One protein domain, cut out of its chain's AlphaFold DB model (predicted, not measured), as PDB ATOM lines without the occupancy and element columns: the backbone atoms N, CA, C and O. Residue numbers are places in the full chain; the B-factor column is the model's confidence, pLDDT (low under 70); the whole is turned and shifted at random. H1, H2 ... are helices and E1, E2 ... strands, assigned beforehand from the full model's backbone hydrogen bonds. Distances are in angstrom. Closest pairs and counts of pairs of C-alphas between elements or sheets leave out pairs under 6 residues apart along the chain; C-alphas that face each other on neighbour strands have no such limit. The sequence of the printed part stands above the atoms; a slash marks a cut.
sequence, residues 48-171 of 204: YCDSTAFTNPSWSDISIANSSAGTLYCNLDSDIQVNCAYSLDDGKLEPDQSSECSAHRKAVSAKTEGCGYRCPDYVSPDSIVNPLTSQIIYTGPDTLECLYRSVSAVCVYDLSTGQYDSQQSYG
ATOM      1  N   TYR A  48     -38.672  57.527  14.869       92.75
ATOM      2  CA  TYR A  48     -38.567  57.218  16.288       92.75
ATOM      3  C   TYR A  48     -37.191  56.632  16.598       92.75
ATOM      4  O   TYR A  48     -36.529  56.073  15.720       92.75
ATOM      5  N   CYS A  49     -36.770  56.738  17.852       91.62
ATOM      6  CA  CYS A  49     -35.588  56.033  18.328       91.62
ATOM      7  C   CYS A  49     -35.882  54.535  18.459       91.62
ATOM      8  O   CYS A  49     -37.013  54.138  18.746       91.62
ATOM      9  N   ASP A  50     -34.866  53.699  18.256       88.94
ATOM     10  CA  ASP A  50     -34.969  52.273  18.559       88.94
ATOM     11  C   ASP A  50     -35.019  52.085  20.081       88.94
ATOM     12  O   ASP A  50     -34.021  52.284  20.769       88.94
ATOM     13  N   SER A  51     -36.175  51.690  20.614       85.62
ATOM     14  CA  SER A  51     -36.382  51.523  22.057       85.62
ATOM     15  C   SER A  51     -35.497  50.449  22.697       85.62
ATOM     16  O   SER A  51     -35.455  50.356  23.918       85.62
ATOM     17  N   THR A  52     -34.840  49.597  21.903       84.88
ATOM     18  CA  THR A  52     -33.897  48.590  22.416       84.88
ATOM     19  C   THR A  52     -32.491  49.145  22.630       84.88
ATOM     20  O   THR A  52     -31.727  48.566  23.397       84.88
ATOM     21  N   ALA A  53     -32.157  50.254  21.964       85.00
ATOM     22  CA  ALA A  53     -30.833  50.868  21.998       85.00
ATOM     23  C   ALA A  53     -30.833  52.258  22.643       85.00
ATOM     24  O   ALA A  53     -29.785  52.726  23.070       85.00
ATOM     25  N   PHE A  54     -31.987  52.926  22.694       88.00
ATOM     26  CA  PHE A  54     -32.088  54.309  23.130       88.00
ATOM     27  C   PHE A  54     -33.141  54.502  24.211       88.00
ATOM     28  O   PHE A  54     -34.192  53.857  24.218       88.00
ATOM     29  N   THR A  55     -32.885  55.483  25.069       88.00
ATOM     30  CA  THR A  55     -33.821  55.975  26.074       88.00
ATOM     31  C   THR A  55     -34.132  57.448  25.843       88.00
ATOM     32  O   THR A  55     -33.445  58.164  25.113       88.00
ATOM     33  N   ASN A  56     -35.214  57.894  26.470       89.69
ATOM     34  CA  ASN A  56     -35.638  59.286  26.518       89.69
ATOM     35  C   ASN A  56     -35.654  60.021  25.157       89.69
ATOM     36  O   ASN A  56     -34.913  60.995  24.989       89.69
ATOM     37  N   PRO A  57     -36.421  59.548  24.155       92.31
ATOM     38  CA  PRO A  57     -36.420  60.167  22.838       92.31
ATOM     39  C   PRO A  57     -37.066  61.555  22.883       92.31
ATOM     40  O   PRO A  57     -38.096  61.750  23.540       92.31
ATOM     41  N   SER A  58     -36.501  62.502  22.138       94.75
ATOM     42  CA  SER A  58     -37.096  63.826  21.967       94.75
ATOM     43  C   SER A  58     -37.179  64.257  20.511       94.75
ATOM     44  O   SER A  58     -36.324  63.956  19.686       94.75
ATOM     45  N   TRP A  59     -38.249  64.974  20.197       95.25
ATOM     46  CA  TRP A  59     -38.491  65.614  18.914       95.25
ATOM     47  C   TRP A  59     -38.495  67.110  19.157       95.25
ATOM     48  O   TRP A  59     -39.295  67.588  19.961       95.25
ATOM     49  N   SER A  60     -37.628  67.853  18.484       94.50
ATOM     50  CA  SER A  60     -37.484  69.299  18.684       94.50
ATOM     51  C   SER A  60     -37.547  70.046  17.365       94.50
ATOM     52  O   SER A  60     -37.343  69.461  16.301       94.50
ATOM     53  N   ASP A  61     -37.858  71.339  17.451       91.44
ATOM     54  CA  ASP A  61     -38.063  72.228  16.301       91.44
ATOM     55  C   ASP A  61     -39.082  71.671  15.295       91.44
ATOM     56  O   ASP A  61     -38.994  71.884  14.083       91.44
ATOM     57  N   ILE A  62     -40.070  70.941  15.814       91.50
ATOM     58  CA  ILE A  62     -41.103  70.320  14.994       91.50
ATOM     59  C   ILE A  62     -42.056  71.383  14.447       91.50
ATOM     60  O   ILE A  62     -42.297  72.428  15.055       91.50
ATOM     61  N   SER A  63     -42.667  71.070  13.308       87.12
ATOM     62  CA  SER A  63     -43.751  71.860  12.740       87.12
ATOM     63  C   SER A  63     -44.969  70.982  12.508       87.12
ATOM     64  O   SER A  63     -44.908  69.997  11.776       87.12
ATOM     65  N   ILE A  64     -46.112  71.373  13.068       84.56
ATOM     66  CA  ILE A  64     -47.385  70.682  12.814       84.56
ATOM     67  C   ILE A  64     -47.786  70.781  11.334       84.56
ATOM     68  O   ILE A  64     -48.379  69.857  10.784       84.56
ATOM     69  N   ALA A  65     -47.409  71.871  10.658       83.12
ATOM     70  CA  ALA A  65     -47.669  72.061   9.233       83.12
ATOM     71  C   ALA A  65     -46.707  71.268   8.327       83.12
ATOM     72  O   ALA A  65     -46.999  71.077   7.147       83.12
ATOM     73  N   ASN A  66     -45.561  70.819   8.850       85.56
ATOM     74  CA  ASN A  66     -44.559  70.079   8.092       85.56
ATOM     75  C   ASN A  66     -43.948  68.956   8.941       85.56
ATOM     76  O   ASN A  66     -43.008  69.175   9.701       85.56
ATOM     77  N   SER A  67     -44.419  67.728   8.726       82.31
ATOM     78  CA  SER A  67     -43.945  66.537   9.440       82.31
ATOM     79  C   SER A  67     -42.477  66.162   9.188       82.31
ATOM     80  O   SER A  67     -41.970  65.287   9.884       82.31
ATOM     81  N   SER A  68     -41.820  66.754   8.182       88.25
ATOM     82  CA  SER A  68     -40.378  66.589   7.928       88.25
ATOM     83  C   SER A  68     -39.508  67.580   8.704       88.25
ATOM     84  O   SER A  68     -38.290  67.450   8.693       88.25
ATOM     85  N   ALA A  69     -40.099  68.607   9.319       91.12
ATOM     86  CA  ALA A  69     -39.339  69.627  10.028       91.12
ATOM     87  C   ALA A  69     -38.937  69.153  11.428       91.12
ATOM     88  O   ALA A  69     -39.743  68.536  12.130       91.12
ATOM     89  N   GLY A  70     -37.723  69.525  11.826       93.81
ATOM     90  CA  GLY A  70     -37.176  69.295  13.155       93.81
ATOM     91  C   GLY A  70     -36.180  68.143  13.209       93.81
ATOM     92  O   GLY A  70     -35.804  67.555  12.190       93.81
ATOM     93  N   THR A  71     -35.789  67.819  14.434       96.19
ATOM     94  CA  THR A  71     -34.743  66.842  14.734       96.19
ATOM     95  C   THR A  71     -35.253  65.850  15.766       96.19
ATOM     96  O   THR A  71     -35.897  66.231  16.747       96.19
ATOM     97  N   LEU A  72     -34.963  64.573  15.542       96.19
ATOM     98  CA  LEU A  72     -35.124  63.509  16.523       96.19
ATOM     99  C   LEU A  72     -33.803  63.305  17.259       96.19
ATOM    100  O   LEU A  72     -32.779  63.063  16.630       96.19
ATOM    101  N   TYR A  73     -33.845  63.343  18.577       94.94
ATOM    102  CA  TYR A  73     -32.721  63.085  19.461       94.94
ATOM    103  C   TYR A  73     -32.940  61.766  20.196       94.94
ATOM    104  O   TYR A  73     -34.005  61.533  20.779       94.94
ATOM    105  N   CYS A  74     -31.928  60.904  20.159       93.31
ATOM    106  CA  CYS A  74     -31.949  59.585  20.770       93.31
ATOM    107  C   CYS A  74     -30.743  59.413  21.697       93.31
ATOM    108  O   CYS A  74     -29.602  59.453  21.236       93.31
ATOM    109  N   ASN A  75     -30.982  59.163  22.987       90.75
ATOM    110  CA  ASN A  75     -29.907  58.983  23.965       90.75
ATOM    111  C   ASN A  75     -29.526  57.503  24.080       90.75
ATOM    112  O   ASN A  75     -30.383  56.684  24.412       90.75
ATOM    113  N   LEU A  76     -28.267  57.155  23.785       83.69
ATOM    114  CA  LEU A  76     -27.760  55.766  23.782       83.69
ATOM    115  C   LEU A  76     -27.662  55.136  25.181       83.69
ATOM    116  O   LEU A  76     -27.481  53.930  25.303       83.69
ATOM    117  N   ASP A  77     -27.776  55.943  26.232       70.56
ATOM    118  CA  ASP A  77     -27.705  55.510  27.624       70.56
ATOM    119  C   ASP A  77     -28.577  56.428  28.499       70.56
ATOM    120  O   ASP A  77     -28.892  57.560  28.110       70.56
ATOM    121  N   SER A  78     -28.954  55.962  29.690       60.88
ATOM    122  CA  SER A  78     -29.687  56.743  30.693       60.88
ATOM    123  C   SER A  78     -28.895  57.938  31.236       60.88
ATOM    124  O   SER A  78     -29.502  58.872  31.753       60.88
ATOM    125  N   ASP A  79     -27.567  57.946  31.066       55.78
ATOM    126  CA  ASP A  79     -26.663  58.973  31.604       55.78
ATOM    127  C   ASP A  79     -26.360  60.138  30.636       55.78
ATOM    128  O   ASP A  79     -25.436  60.916  30.869       55.78
ATOM    129  N   ILE A  80     -27.157  60.323  29.573       60.56
ATOM    130  CA  ILE A  80     -27.194  61.546  28.727       60.56
ATOM    131  C   ILE A  80     -25.895  61.829  27.929       60.56
ATOM    132  O   ILE A  80     -25.852  62.755  27.120       60.56
ATOM    133  N   GLN A  81     -24.828  61.036  28.074       67.38
ATOM    134  CA  GLN A  81     -23.520  61.395  27.502       67.38
ATOM    135  C   GLN A  81     -23.457  61.320  25.973       67.38
ATOM    136  O   GLN A  81     -22.676  62.052  25.367       67.38
ATOM    137  N   VAL A  82     -24.289  60.484  25.343       83.81
ATOM    138  CA  VAL A  82     -24.309  60.333  23.885       83.81
ATOM    139  C   VAL A  82     -25.728  60.501  23.360       83.81
ATOM    140  O   VAL A  82     -26.569  59.609  23.493       83.81
ATOM    141  N   ASN A  83     -25.973  61.655  22.744       89.75
ATOM    142  CA  ASN A  83     -27.234  61.992  22.098       89.75
ATOM    143  C   ASN A  83     -27.045  62.020  20.578       89.75
ATOM    144  O   ASN A  83     -26.336  62.875  20.051       89.75
ATOM    145  N   CYS A  84     -27.683  61.078  19.890       93.38
ATOM    146  CA  CYS A  84     -27.647  60.972  18.442       93.38
ATOM    147  C   CYS A  84     -28.806  61.758  17.833       93.38
ATOM    148  O   CYS A  84     -29.974  61.462  18.097       93.38
ATOM    149  N   ALA A  85     -28.477  62.740  17.000       95.50
ATOM    150  CA  ALA A  85     -29.441  63.555  16.278       95.50
ATOM    151  C   ALA A  85     -29.736  62.973  14.889       95.50
ATOM    152  O   ALA A  85     -28.823  62.602  14.150       95.50
ATOM    153  N   TYR A  86     -31.012  62.937  14.518       95.94
ATOM    154  CA  TYR A  86     -31.503  62.447  13.236       95.94
ATOM    155  C   TYR A  86     -32.445  63.461  12.597       95.94
ATOM    156  O   TYR A  86     -33.326  64.009  13.268       95.94
ATOM    157  N   SER A  87     -32.332  63.626  11.283       95.62
ATOM    158  CA  SER A  87     -33.253  64.459  10.516       95.62
ATOM    159  C   SER A  87     -34.650  63.844  10.503       95.62
ATOM    160  O   SER A  87     -34.813  62.657  10.199       95.62
ATOM    161  N   LEU A  88     -35.688  64.644  10.760       93.94
ATOM    162  CA  LEU A  88     -37.072  64.180  10.612       93.94
ATOM    163  C   LEU A  88     -37.543  64.079   9.156       93.94
ATOM    164  O   LEU A  88     -38.606  63.501   8.905       93.94
ATOM    165  N   ASP A  89     -36.766  64.578   8.193       94.44
ATOM    166  CA  ASP A  89     -37.120  64.487   6.778       94.44
ATOM    167  C   ASP A  89     -36.855  63.088   6.206       94.44
ATOM    168  O   ASP A  89     -37.743  62.463   5.611       94.44
ATOM    169  N   ASP A  90     -35.650  62.564   6.443       93.88
ATOM    170  CA  ASP A  90     -35.186  61.298   5.870       93.88
ATOM    171  C   ASP A  90     -34.766  60.235   6.902       93.88
ATOM    172  O   ASP A  90     -34.479  59.093   6.520       93.88
ATOM    173  N   GLY A  91     -34.780  60.571   8.196       93.19
ATOM    174  CA  GLY A  91     -34.452  59.666   9.299       93.19
ATOM    175  C   GLY A  91     -32.970  59.309   9.390       93.19
ATOM    176  O   GLY A  91     -32.620  58.351  10.092       93.19
ATOM    177  N   LYS A  92     -32.098  60.002   8.649       94.75
ATOM    178  CA  LYS A  92     -30.652  59.776   8.704       94.75
ATOM    179  C   LYS A  92     -30.037  60.530   9.869       94.75
ATOM    180  O   LYS A  92     -30.529  61.574  10.281       94.75
ATOM    181  N   LEU A  93     -28.942  59.967  10.368       94.62
ATOM    182  CA  LEU A  93     -28.080  60.620  11.338       94.62
ATOM    183  C   LEU A  93     -27.599  61.966  10.772       94.62
ATOM    184  O   LEU A  93     -27.166  62.023   9.617       94.62
ATOM    185  N   GLU A  94     -27.698  63.022  11.575       94.69
ATOM    186  CA  GLU A  94     -27.191  64.349  11.228       94.69
ATOM    187  C   GLU A  94     -25.666  64.312  10.987       94.69
ATOM    188  O   GLU A  94     -24.981  63.373  11.411       94.69
ATOM    189  N   PRO A  95     -25.092  65.307  10.290       91.25
ATOM    190  CA  PRO A  95     -23.645  65.443  10.177       91.25
ATOM    191  C   PRO A  95     -22.965  65.612  11.547       91.25
ATOM    192  O   PRO A  95     -23.588  66.015  12.531       91.25
ATOM    193  N   ASP A  96     -21.667  65.307  11.596       88.00
ATOM    194  CA  ASP A  96     -20.783  65.587  12.739       88.00
ATOM    195  C   ASP A  96     -21.211  64.963  14.087       88.00
ATOM    196  O   ASP A  96     -20.849  65.446  15.158       88.00
ATOM    197  N   GLN A  97     -21.959  63.856  14.046       90.19
ATOM    198  CA  GLN A  97     -22.316  63.075  15.235       90.19
ATOM    199  C   GLN A  97     -21.131  62.242  15.741       90.19
ATOM    200  O   GLN A  97     -20.207  61.923  14.986       90.19
ATOM    201  N   SER A  98     -21.167  61.853  17.022       86.25
ATOM    202  CA  SER A  98     -20.100  61.038  17.613       86.25
ATOM    203  C   SER A  98     -19.943  59.694  16.889       86.25
ATOM    204  O   SER A  98     -20.865  59.162  16.254       86.25
ATOM    205  N   SER A  99     -18.752  59.104  16.988       87.50
ATOM    206  CA  SER A  99     -18.488  57.778  16.424       87.50
ATOM    207  C   SER A  99     -19.377  56.691  17.039       87.50
ATOM    208  O   SER A  99     -19.667  55.706  16.362       87.50
ATOM    209  N   GLU A 100     -19.880  56.878  18.262       87.06
ATOM    210  CA  GLU A 100     -20.813  55.950  18.914       87.06
ATOM    211  C   GLU A 100     -22.167  55.912  18.188       87.06
ATOM    212  O   GLU A 100     -22.736  54.839  17.980       87.06
ATOM    213  N   CYS A 101     -22.637  57.051  17.666       89.44
ATOM    214  CA  CYS A 101     -23.854  57.122  16.854       89.44
ATOM    215  C   CYS A 101     -23.714  56.435  15.485       89.44
ATOM    216  O   CYS A 101     -24.708  56.083  14.843       89.44
ATOM    217  N   SER A 102     -22.482  56.191  15.023       83.62
ATOM    218  CA  SER A 102     -22.223  55.605  13.701       83.62
ATOM    219  C   SER A 102     -22.657  54.143  13.577       83.62
ATOM    220  O   SER A 102     -22.811  53.666  12.447       83.62
ATOM    221  N   ALA A 103     -22.856  53.436  14.694       83.50
ATOM    222  CA  ALA A 103     -23.454  52.099  14.713       83.50
ATOM    223  C   ALA A 103     -24.982  52.141  14.496       83.50
ATOM    224  O   ALA A 103     -25.568  51.169  14.020       83.50
ATOM    225  N   HIS A 104     -25.615  53.292  14.739       83.44
ATOM    226  CA  HIS A 104     -27.062  53.499  14.703       83.44
ATOM    227  C   HIS A 104     -27.446  54.537  13.644       83.44
ATOM    228  O   HIS A 104     -28.087  55.538  13.926       83.44
ATOM    229  N   ARG A 105     -27.041  54.331  12.387       78.62
ATOM    230  CA  ARG A 105     -27.100  55.381  11.342       78.62
ATOM    231  C   ARG A 105     -28.497  55.827  10.904       78.62
ATOM    232  O   ARG A 105     -28.603  56.760  10.105       78.62
ATOM    233  N   LYS A 106     -29.551  55.129  11.325       82.81
ATOM    234  CA  LYS A 106     -30.927  55.417  10.916       82.81
ATOM    235  C   LYS A 106     -31.880  55.292  12.087       82.81
ATOM    236  O   LYS A 106     -31.817  54.317  12.831       82.81
ATOM    237  N   ALA A 107     -32.801  56.240  12.156       89.38
ATOM    238  CA  ALA A 107     -33.962  56.156  13.014       89.38
ATOM    239  C   ALA A 107     -34.964  55.107  12.496       89.38
ATOM    240  O   ALA A 107     -34.976  54.719  11.321       89.38
ATOM    241  N   VAL A 108     -35.840  54.665  13.390       90.56
ATOM    242  CA  VAL A 108     -36.906  53.706  13.111       90.56
ATOM    243  C   VAL A 108     -38.088  54.434  12.471       90.56
ATOM    244  O   VAL A 108     -38.477  55.515  12.905       90.56
ATOM    245  N   SER A 109     -38.687  53.863  11.426       88.25
ATOM    246  CA  SER A 109     -39.859  54.468  10.778       88.25
ATOM    247  C   SER A 109     -41.112  54.341  11.650       88.25
ATOM    248  O   SER A 109     -41.356  53.292  12.238       88.25
ATOM    249  N   ALA A 110     -41.986  55.350  11.631       83.31
ATOM    250  CA  ALA A 110     -43.273  55.339  12.336       83.31
ATOM    251  C   ALA A 110     -44.151  54.101  12.076       83.31
ATOM    252  O   ALA A 110     -44.979  53.742  12.903       83.31
ATOM    253  N   LYS A 111     -43.986  53.424  10.932       76.62
ATOM    254  CA  LYS A 111     -44.768  52.222  10.589       76.62
ATOM    255  C   LYS A 111     -44.520  51.035  11.522       76.62
ATOM    256  O   LYS A 111     -45.350  50.132  11.561       76.62
ATOM    257  N   THR A 112     -43.376  51.003  12.197       74.19
ATOM    258  CA  THR A 112     -42.982  49.913  13.099       74.19
ATOM    259  C   THR A 112     -43.154  50.283  14.566       74.19
ATOM    260  O   THR A 112     -42.848  49.472  15.434       74.19
ATOM    261  N   GLU A 113     -43.614  51.500  14.849       77.38
ATOM    262  CA  GLU A 113     -43.766  51.983  16.208       77.38
ATOM    263  C   GLU A 113     -45.047  51.446  16.859       77.38
ATOM    264  O   GLU A 113     -46.054  51.167  16.201       77.38
ATOM    265  N   GLY A 114     -44.954  51.238  18.169       74.25
ATOM    266  CA  GLY A 114     -46.037  50.730  18.983       74.25
ATOM    267  C   GLY A 114     -47.137  51.756  19.241       74.25
ATOM    268  O   GLY A 114     -47.263  52.812  18.639       74.25
ATOM    269  N   CYS A 115     -47.994  51.380  20.168       81.00
ATOM    270  CA  CYS A 115     -49.106  52.183  20.630       81.00
ATOM    271  C   CYS A 115     -48.632  53.053  21.805       81.00
ATOM    272  O   CYS A 115     -47.973  52.521  22.695       81.00
ATOM    273  N   GLY A 116     -48.979  54.342  21.860       86.12
ATOM    274  CA  GLY A 116     -48.519  55.217  22.946       86.12
ATOM    275  C   GLY A 116     -49.254  56.551  23.036       86.12
ATOM    276  O   GLY A 116     -50.055  56.893  22.165       86.12
ATOM    277  N   TYR A 117     -49.006  57.305  24.104       90.31
ATOM    278  CA  TYR A 117     -49.540  58.659  24.257       90.31
ATOM    279  C   TYR A 117     -48.704  59.679  23.484       90.31
ATOM    280  O   TYR A 117     -47.500  59.500  23.280       90.31
ATOM    281  N   ARG A 118     -49.363  60.729  22.998       91.06
ATOM    282  CA  ARG A 118     -48.766  61.771  22.160       91.06
ATOM    283  C   ARG A 118     -49.158  63.146  22.642       91.06
ATOM    284  O   ARG A 118     -50.228  63.332  23.219       91.06
ATOM    285  N   CYS A 119     -48.295  64.110  22.358       90.81
ATOM    286  CA  CYS A 119     -48.606  65.494  22.636       90.81
ATOM    287  C   CYS A 119     -49.744  65.973  21.726       90.81
ATOM    288  O   CYS A 119     -49.679  65.765  20.505       90.81
ATOM    289  N   PRO A 120     -50.770  66.641  22.282       87.88
ATOM    290  CA  PRO A 120     -51.718  67.394  21.476       87.88
ATOM    291  C   PRO A 120     -50.965  68.382  20.576       87.88
ATOM    292  O   PRO A 120     -50.054  69.070  21.045       87.88
ATOM    293  N   ASP A 121     -51.324  68.452  19.296       77.62
ATOM    294  CA  ASP A 121     -50.616  69.309  18.332       77.62
ATOM    295  C   ASP A 121     -50.946  70.804  18.504       77.62
ATOM    296  O   ASP A 121     -50.154  71.659  18.107       77.62
ATOM    297  N   TYR A 122     -52.090  71.092  19.140       65.38
ATOM    298  CA  TYR A 122     -52.737  72.396  19.263       65.38
ATOM    299  C   TYR A 122     -52.729  73.208  17.964       65.38
ATOM    300  O   TYR A 122     -52.039  74.215  17.808       65.38
ATOM    301  N   VAL A 123     -53.661  72.846  17.084       54.81
ATOM    302  CA  VAL A 123     -54.358  73.800  16.208       54.81
ATOM    303  C   VAL A 123     -55.796  73.945  16.727       54.81
ATOM    304  O   VAL A 123     -56.746  73.458  16.123       54.81
ATOM    305  N   SER A 124     -55.978  74.510  17.926       41.66
ATOM    306  CA  SER A 124     -57.331  74.728  18.468       41.66
ATOM    307  C   SER A 124     -58.050  75.829  17.669       41.66
ATOM    308  O   SER A 124     -57.420  76.848  17.374       41.66
ATOM    309  N   PRO A 125     -59.345  75.671  17.329       41.66
ATOM    310  CA  PRO A 125     -60.080  76.639  16.512       41.66
ATOM    311  C   PRO A 125     -60.328  77.994  17.200       41.66
ATOM    312  O   PRO A 125     -60.630  78.963  16.509       41.66
ATOM    313  N   ASP A 126     -60.141  78.104  18.520       42.09
ATOM    314  CA  ASP A 126     -60.584  79.274  19.288       42.09
ATOM    315  C   ASP A 126     -59.436  80.047  19.962       42.09
ATOM    316  O   ASP A 126     -59.367  80.147  21.180       42.09
ATOM    317  N   SER A 127     -58.592  80.710  19.164       45.66
ATOM    318  CA  SER A 127     -57.919  81.985  19.517       45.66
ATOM    319  C   SER A 127     -56.450  82.049  19.970       45.66
ATOM    320  O   SER A 127     -55.965  83.168  20.109       45.66
ATOM    321  N   ILE A 128     -55.663  80.969  20.057       49.91
ATOM    322  CA  ILE A 128     -54.186  81.110  20.064       49.91
ATOM    323  C   ILE A 128     -53.544  79.927  19.329       49.91
ATOM    324  O   ILE A 128     -53.654  78.782  19.764       49.91
ATOM    325  N   VAL A 129     -52.864  80.196  18.209       58.94
ATOM    326  CA  VAL A 129     -52.047  79.201  17.495       58.94
ATOM    327  C   VAL A 129     -50.807  78.928  18.352       58.94
ATOM    328  O   VAL A 129     -49.807  79.644  18.276       58.94
ATOM    329  N   ASN A 130     -50.903  77.918  19.216       67.44
ATOM    330  CA  ASN A 130     -49.825  77.454  20.087       67.44
ATOM    331  C   ASN A 130     -49.324  76.102  19.583       67.44
ATOM    332  O   ASN A 130     -49.601  75.090  20.221       67.44
ATOM    333  N   PRO A 131     -48.630  76.058  18.433       79.38
ATOM    334  CA  PRO A 131     -48.203  74.793  17.879       79.38
ATOM    335  C   PRO A 131     -47.206  74.150  18.839       79.38
ATOM    336  O   PRO A 131     -46.345  74.827  19.418       79.38
ATOM    337  N   LEU A 132     -47.327  72.838  18.996       87.81
ATOM    338  CA  LEU A 132     -46.292  72.038  19.634       87.81
ATOM    339  C   LEU A 132     -44.957  72.287  18.922       87.81
ATOM    340  O   LEU A 132     -44.891  72.258  17.692       87.81
ATOM    341  N   THR A 133     -43.901  72.522  19.694       90.12
ATOM    342  CA  THR A 133     -42.544  72.745  19.169       90.12
ATOM    343  C   THR A 133     -41.553  71.690  19.615       90.12
ATOM    344  O   THR A 133     -40.525  71.503  18.966       90.12
ATOM    345  N   SER A 134     -41.852  70.989  20.706       93.00
ATOM    346  CA  SER A 134     -41.077  69.828  21.104       93.00
ATOM    347  C   SER A 134     -41.932  68.833  21.881       93.00
ATOM    348  O   SER A 134     -42.890  69.210  22.558       93.00
ATOM    349  N   GLN A 135     -41.584  67.562  21.737       93.44
ATOM    350  CA  GLN A 135     -42.116  66.444  22.499       93.44
ATOM    351  C   GLN A 135     -40.934  65.673  23.079       93.44
ATOM    352  O   GLN A 135     -40.028  65.305  22.334       93.44
ATOM    353  N   ILE A 136     -40.970  65.370  24.370       94.31
ATOM    354  CA  ILE A 136     -39.951  64.566  25.044       94.31
ATOM    355  C   ILE A 136     -40.655  63.423  25.761       94.31
ATOM    356  O   ILE A 136     -41.654  63.626  26.444       94.31
ATOM    357  N   ILE A 137     -40.157  62.208  25.585       92.81
ATOM    358  CA  ILE A 137     -40.584  61.048  26.365       92.81
ATOM    359  C   ILE A 137     -39.477  60.794  27.372       92.81
ATOM    360  O   ILE A 137     -38.340  60.591  26.971       92.81
ATOM    361  N   TYR A 138     -39.798  60.770  28.657       90.75
ATOM    362  CA  TYR A 138     -38.895  60.360  29.717       90.75
ATOM    363  C   TYR A 138     -39.279  58.958  30.178       90.75
ATOM    364  O   TYR A 138     -40.247  58.758  30.902       90.75
ATOM    365  N   THR A 139     -38.496  57.971  29.755       85.00
ATOM    366  CA  THR A 139     -38.721  56.546  30.045       85.00
ATOM    367  C   THR A 139     -38.508  56.182  31.516       85.00
ATOM    368  O   THR A 139     -39.150  55.264  32.008       85.00
ATOM    369  N   GLY A 140     -37.639  56.907  32.230       82.81
ATOM    370  CA  GLY A 140     -37.378  56.690  33.659       82.81
ATOM    371  C   GLY A 140     -38.564  57.064  34.562       82.81
ATOM    372  O   GLY A 140     -39.102  56.189  35.233       82.81
ATOM    373  N   PRO A 141     -38.987  58.343  34.594       84.00
ATOM    374  CA  PRO A 141     -40.173  58.779  35.335       84.00
ATOM    375  C   PRO A 141     -41.502  58.413  34.647       84.00
ATOM    376  O   PRO A 141     -42.552  58.710  35.204       84.00
ATOM    377  N   ASP A 142     -41.463  57.788  33.467       91.44
ATOM    378  CA  ASP A 142     -42.623  57.427  32.643       91.44
ATOM    379  C   ASP A 142     -43.534  58.631  32.331       91.44
ATOM    380  O   ASP A 142     -44.753  58.601  32.512       91.44
ATOM    381  N   THR A 143     -42.930  59.724  31.855       94.50
ATOM    382  CA  THR A 143     -43.640  60.970  31.531       94.50
ATOM    383  C   THR A 143     -43.448  61.418  30.086       94.50
ATOM    384  O   THR A 143     -42.424  61.188  29.447       94.50
ATOM    385  N   LEU A 144     -44.470  62.080  29.558       94.81
ATOM    386  CA  LEU A 144     -44.500  62.745  28.267       94.81
ATOM    387  C   LEU A 144     -44.535  64.251  28.505       94.81
ATOM    388  O   LEU A 144     -45.500  64.761  29.067       94.81
ATOM    389  N   GLU A 145     -43.522  64.960  28.032       94.81
ATOM    390  CA  GLU A 145     -43.435  66.412  28.097       94.81
ATOM    391  C   GLU A 145     -43.721  67.034  26.725       94.81
ATOM    392  O   GLU A 145     -43.181  66.617  25.698       94.81
ATOM    393  N   CYS A 146     -44.582  68.048  26.716       93.12
ATOM    394  CA  CYS A 146     -45.040  68.750  25.525       93.12
ATOM    395  C   CYS A 146     -44.746  70.242  25.657       93.12
ATOM    396  O   CYS A 146     -45.332  70.910  26.514       93.12
ATOM    397  N   LEU A 147     -43.875  70.772  24.797       91.69
ATOM    398  CA  LEU A 147     -43.447  72.166  24.839       91.69
ATOM    399  C   LEU A 147     -44.142  72.980  23.746       91.69
ATOM    400  O   LEU A 147     -44.089  72.630  22.560       91.69
ATOM    401  N   TYR A 148     -44.721  74.113  24.141       88.06
ATOM    402  CA  TYR A 148     -45.486  75.015  23.281       88.06
ATOM    403  C   TYR A 148     -44.880  76.424  23.306       88.06
ATOM    404  O   TYR A 148     -45.058  77.183  24.264       88.06
ATOM    405  N   ARG A 149     -44.154  76.786  22.240       76.25
ATOM    406  CA  ARG A 149     -43.309  77.996  22.183       76.25
ATOM    407  C   ARG A 149     -44.070  79.319  22.291       76.25
ATOM    408  O   ARG A 149     -43.593  80.221  22.968       76.25
ATOM    409  N   SER A 150     -45.227  79.460  21.645       71.00
ATOM    410  CA  SER A 150     -45.949  80.746  21.569       71.00
ATOM    411  C   SER A 150     -46.390  81.300  22.933       71.00
ATOM    412  O   SER A 150     -46.559  82.508  23.074       71.00
ATOM    413  N   VAL A 151     -46.553  80.438  23.941       66.25
ATOM    414  CA  VAL A 151     -46.961  80.815  25.309       66.25
ATOM    415  C   VAL A 151     -45.988  80.330  26.381       66.25
ATOM    416  O   VAL A 151     -46.307  80.408  27.565       66.25
ATOM    417  N   SER A 152     -44.822  79.814  25.980       79.88
ATOM    418  CA  SER A 152     -43.833  79.219  26.887       79.88
ATOM    419  C   SER A 152     -44.470  78.248  27.889       79.88
ATOM    420  O   SER A 152     -44.273  78.374  29.097       79.88
ATOM    421  N   ALA A 153     -45.284  77.316  27.387       86.44
ATOM    422  CA  ALA A 153     -45.955  76.318  28.213       86.44
ATOM    423  C   ALA A 153     -45.296  74.948  28.069       86.44
ATOM    424  O   ALA A 153     -44.885  74.564  26.970       86.44
ATOM    425  N   VAL A 154     -45.251  74.217  29.177       91.38
ATOM    426  CA  VAL A 154     -44.773  72.839  29.254       91.38
ATOM    427  C   VAL A 154     -45.846  72.021  29.936       91.38
ATOM    428  O   VAL A 154     -46.175  72.263  31.096       91.38
ATOM    429  N   CYS A 155     -46.424  71.082  29.195       91.50
ATOM    430  CA  CYS A 155     -47.462  70.202  29.708       91.50
ATOM    431  C   CYS A 155     -46.899  68.794  29.840       91.50
ATOM    432  O   CYS A 155     -46.412  68.227  28.862       91.50
ATOM    433  N   VAL A 156     -46.996  68.242  31.040       94.62
ATOM    434  CA  VAL A 156     -46.498  66.922  31.406       94.62
ATOM    435  C   VAL A 156     -47.679  65.973  31.562       94.62
ATOM    436  O   VAL A 156     -48.701  66.319  32.159       94.62
ATOM    437  N   TYR A 157     -47.543  64.773  31.008       93.81
ATOM    438  CA  TYR A 157     -48.523  63.701  31.106       93.81
ATOM    439  C   TYR A 157     -47.844  62.412  31.555       93.81
ATOM    440  O   TYR A 157     -46.722  62.122  31.158       93.81
ATOM    441  N   ASP A 158     -48.546  61.610  32.340       93.62
ATOM    442  CA  ASP A 158     -48.134  60.257  32.702       93.62
ATOM    443  C   ASP A 158     -48.278  59.325  31.482       93.62
ATOM    444  O   ASP A 158     -49.334  59.291  30.845       93.62
ATOM    445  N   LEU A 159     -47.233  58.585  31.109       91.00
ATOM    446  CA  LEU A 159     -47.234  57.710  29.925       91.00
ATOM    447  C   LEU A 159     -48.007  56.402  30.134       91.00
ATOM    448  O   LEU A 159     -48.403  55.770  29.153       91.00
ATOM    449  N   SER A 160     -48.273  55.998  31.373       89.88
ATOM    450  CA  SER A 160     -49.049  54.787  31.663       89.88
ATOM    451  C   SER A 160     -50.561  55.023  31.548       89.88
ATOM    452  O   SER A 160     -51.317  54.146  31.115       89.88
ATOM    453  N   THR A 161     -51.016  56.228  31.891       89.12
ATOM    454  CA  THR A 161     -52.436  56.598  31.992       89.12
ATOM    455  C   THR A 161     -52.858  57.706  31.027       89.12
ATOM    456  O   THR A 161     -54.060  57.907  30.793       89.12
ATOM    457  N   GLY A 162     -51.897  58.438  30.469       89.56
ATOM    458  CA  GLY A 162     -52.102  59.651  29.684       89.56
ATOM    459  C   GLY A 162     -52.581  60.841  30.512       89.56
ATOM    460  O   GLY A 162     -52.970  61.847  29.922       89.56
ATOM    461  N   GLN A 163     -52.659  60.734  31.842       91.44
ATOM    462  CA  GLN A 163     -53.226  61.792  32.680       91.44
ATOM    463  C   GLN A 163     -52.286  62.990  32.773       91.44
ATOM    464  O   GLN A 163     -51.077  62.836  32.882       91.44
ATOM    465  N   TYR A 164     -52.870  64.184  32.730       90.69
ATOM    466  CA  TYR A 164     -52.150  65.442  32.903       90.69
ATOM    467  C   TYR A 164     -51.611  65.595  34.334       90.69
ATOM    468  O   TYR A 164     -52.374  65.468  35.295       90.69
ATOM    469  N   ASP A 165     -50.325  65.923  34.468       92.38
ATOM    470  CA  ASP A 165     -49.673  66.224  35.744       92.38
ATOM    471  C   ASP A 165     -49.600  67.741  35.960       92.38
ATOM    472  O   ASP A 165     -48.745  68.440  35.413       92.38
ATOM    473  N   SER A 166     -50.488  68.266  36.803       89.31
ATOM    474  CA  SER A 166     -50.540  69.696  37.118       89.31
ATOM    475  C   SER A 166     -49.391  70.200  37.994       89.31
ATOM    476  O   SER A 166     -49.248  71.412  38.120       89.31
ATOM    477  N   GLN A 167     -48.635  69.321  38.661       90.62
ATOM    478  CA  GLN A 167     -47.533  69.735  39.540       90.62
ATOM    479  C   GLN A 167     -46.260  70.042  38.751       90.62
ATOM    480  O   GLN A 167     -45.495  70.917  39.150       90.62
ATOM    481  N   GLN A 168     -46.052  69.338  37.636       90.69
ATOM    482  CA  GLN A 168     -44.896  69.535  36.755       90.69
ATOM    483  C   GLN A 168     -45.206  70.435  35.556       90.69
ATOM    484  O   GLN A 168     -44.302  70.996  34.943       90.69
ATOM    485  N   SER A 169     -46.487  70.597  35.229       90.38
ATOM    486  CA  SER A 169     -46.912  71.429  34.110       90.38
ATOM    487  C   SER A 169     -46.999  72.909  34.465       90.38
ATOM    488  O   SER A 169     -47.437  73.284  35.554       90.38
ATOM    489  N   TYR A 170     -46.678  73.768  33.501       88.75
ATOM    490  CA  TYR A 170     -46.828  75.212  33.631       88.75
ATOM    491  C   TYR A 170     -47.201  75.882  32.304       88.75
ATOM    492  O   TYR A 170     -46.924  75.383  31.216       88.75
ATOM    493  N   GLY A 171     -47.806  77.066  32.405       80.69
ATOM    494  CA  GLY A 171     -48.253  77.857  31.260       80.69
ATOM    495  C   GLY A 171     -49.725  77.630  30.909       80.69
ATOM    496  O   GLY A 171     -50.310  76.582  31.167       80.69
TER     497      GLY A 171
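Overview. This is residues 48 to 171 of the 204 residues of an uncharacterized protein of Mycena chlorophos (UniProt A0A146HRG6). Little regular structure accompanies one twisted wall of seven antiparallel strands, E3 E2 E1 E4 E5 E6 E7, with H1 over edge strand E3 and the long link 104 to 131 looping over one face. Only 47 of 124 printed residues are in named elements, mostly strand; helix H1 follows E3. The whole is compact, radius of gyration of the C-alphas 14.8 A, spanning 46 by 29 by 26 A.

Arrangement. Look between E1, residues 55 to 60, and E4, residues 132 to 138: N 59 and O 135 are within hydrogen-bond range, 2.8 A. From E1 a meander of antiparallel neighbours runs through E2, 71 to 75, and E3, 83 to 87; from E4 another through E5, 143 to 148, E6, 153 to 158, and E7, 164 to 170. H1, residues 99 to 103, has 0 of 1 O i to N i+4 and 1 of 2 O i to N i+3 pairs within range.

Along the chain. Find C-alpha 55 at (-33.821, 55.975, 26.074), where E1 begins; E7 ends at C-alpha 170, (-46.828, 75.212, 33.631).

Size, cuts and confidence. The printed part has no cut; pLDDT is under 70 at residues 78 to 81, 122 to 130 and 151.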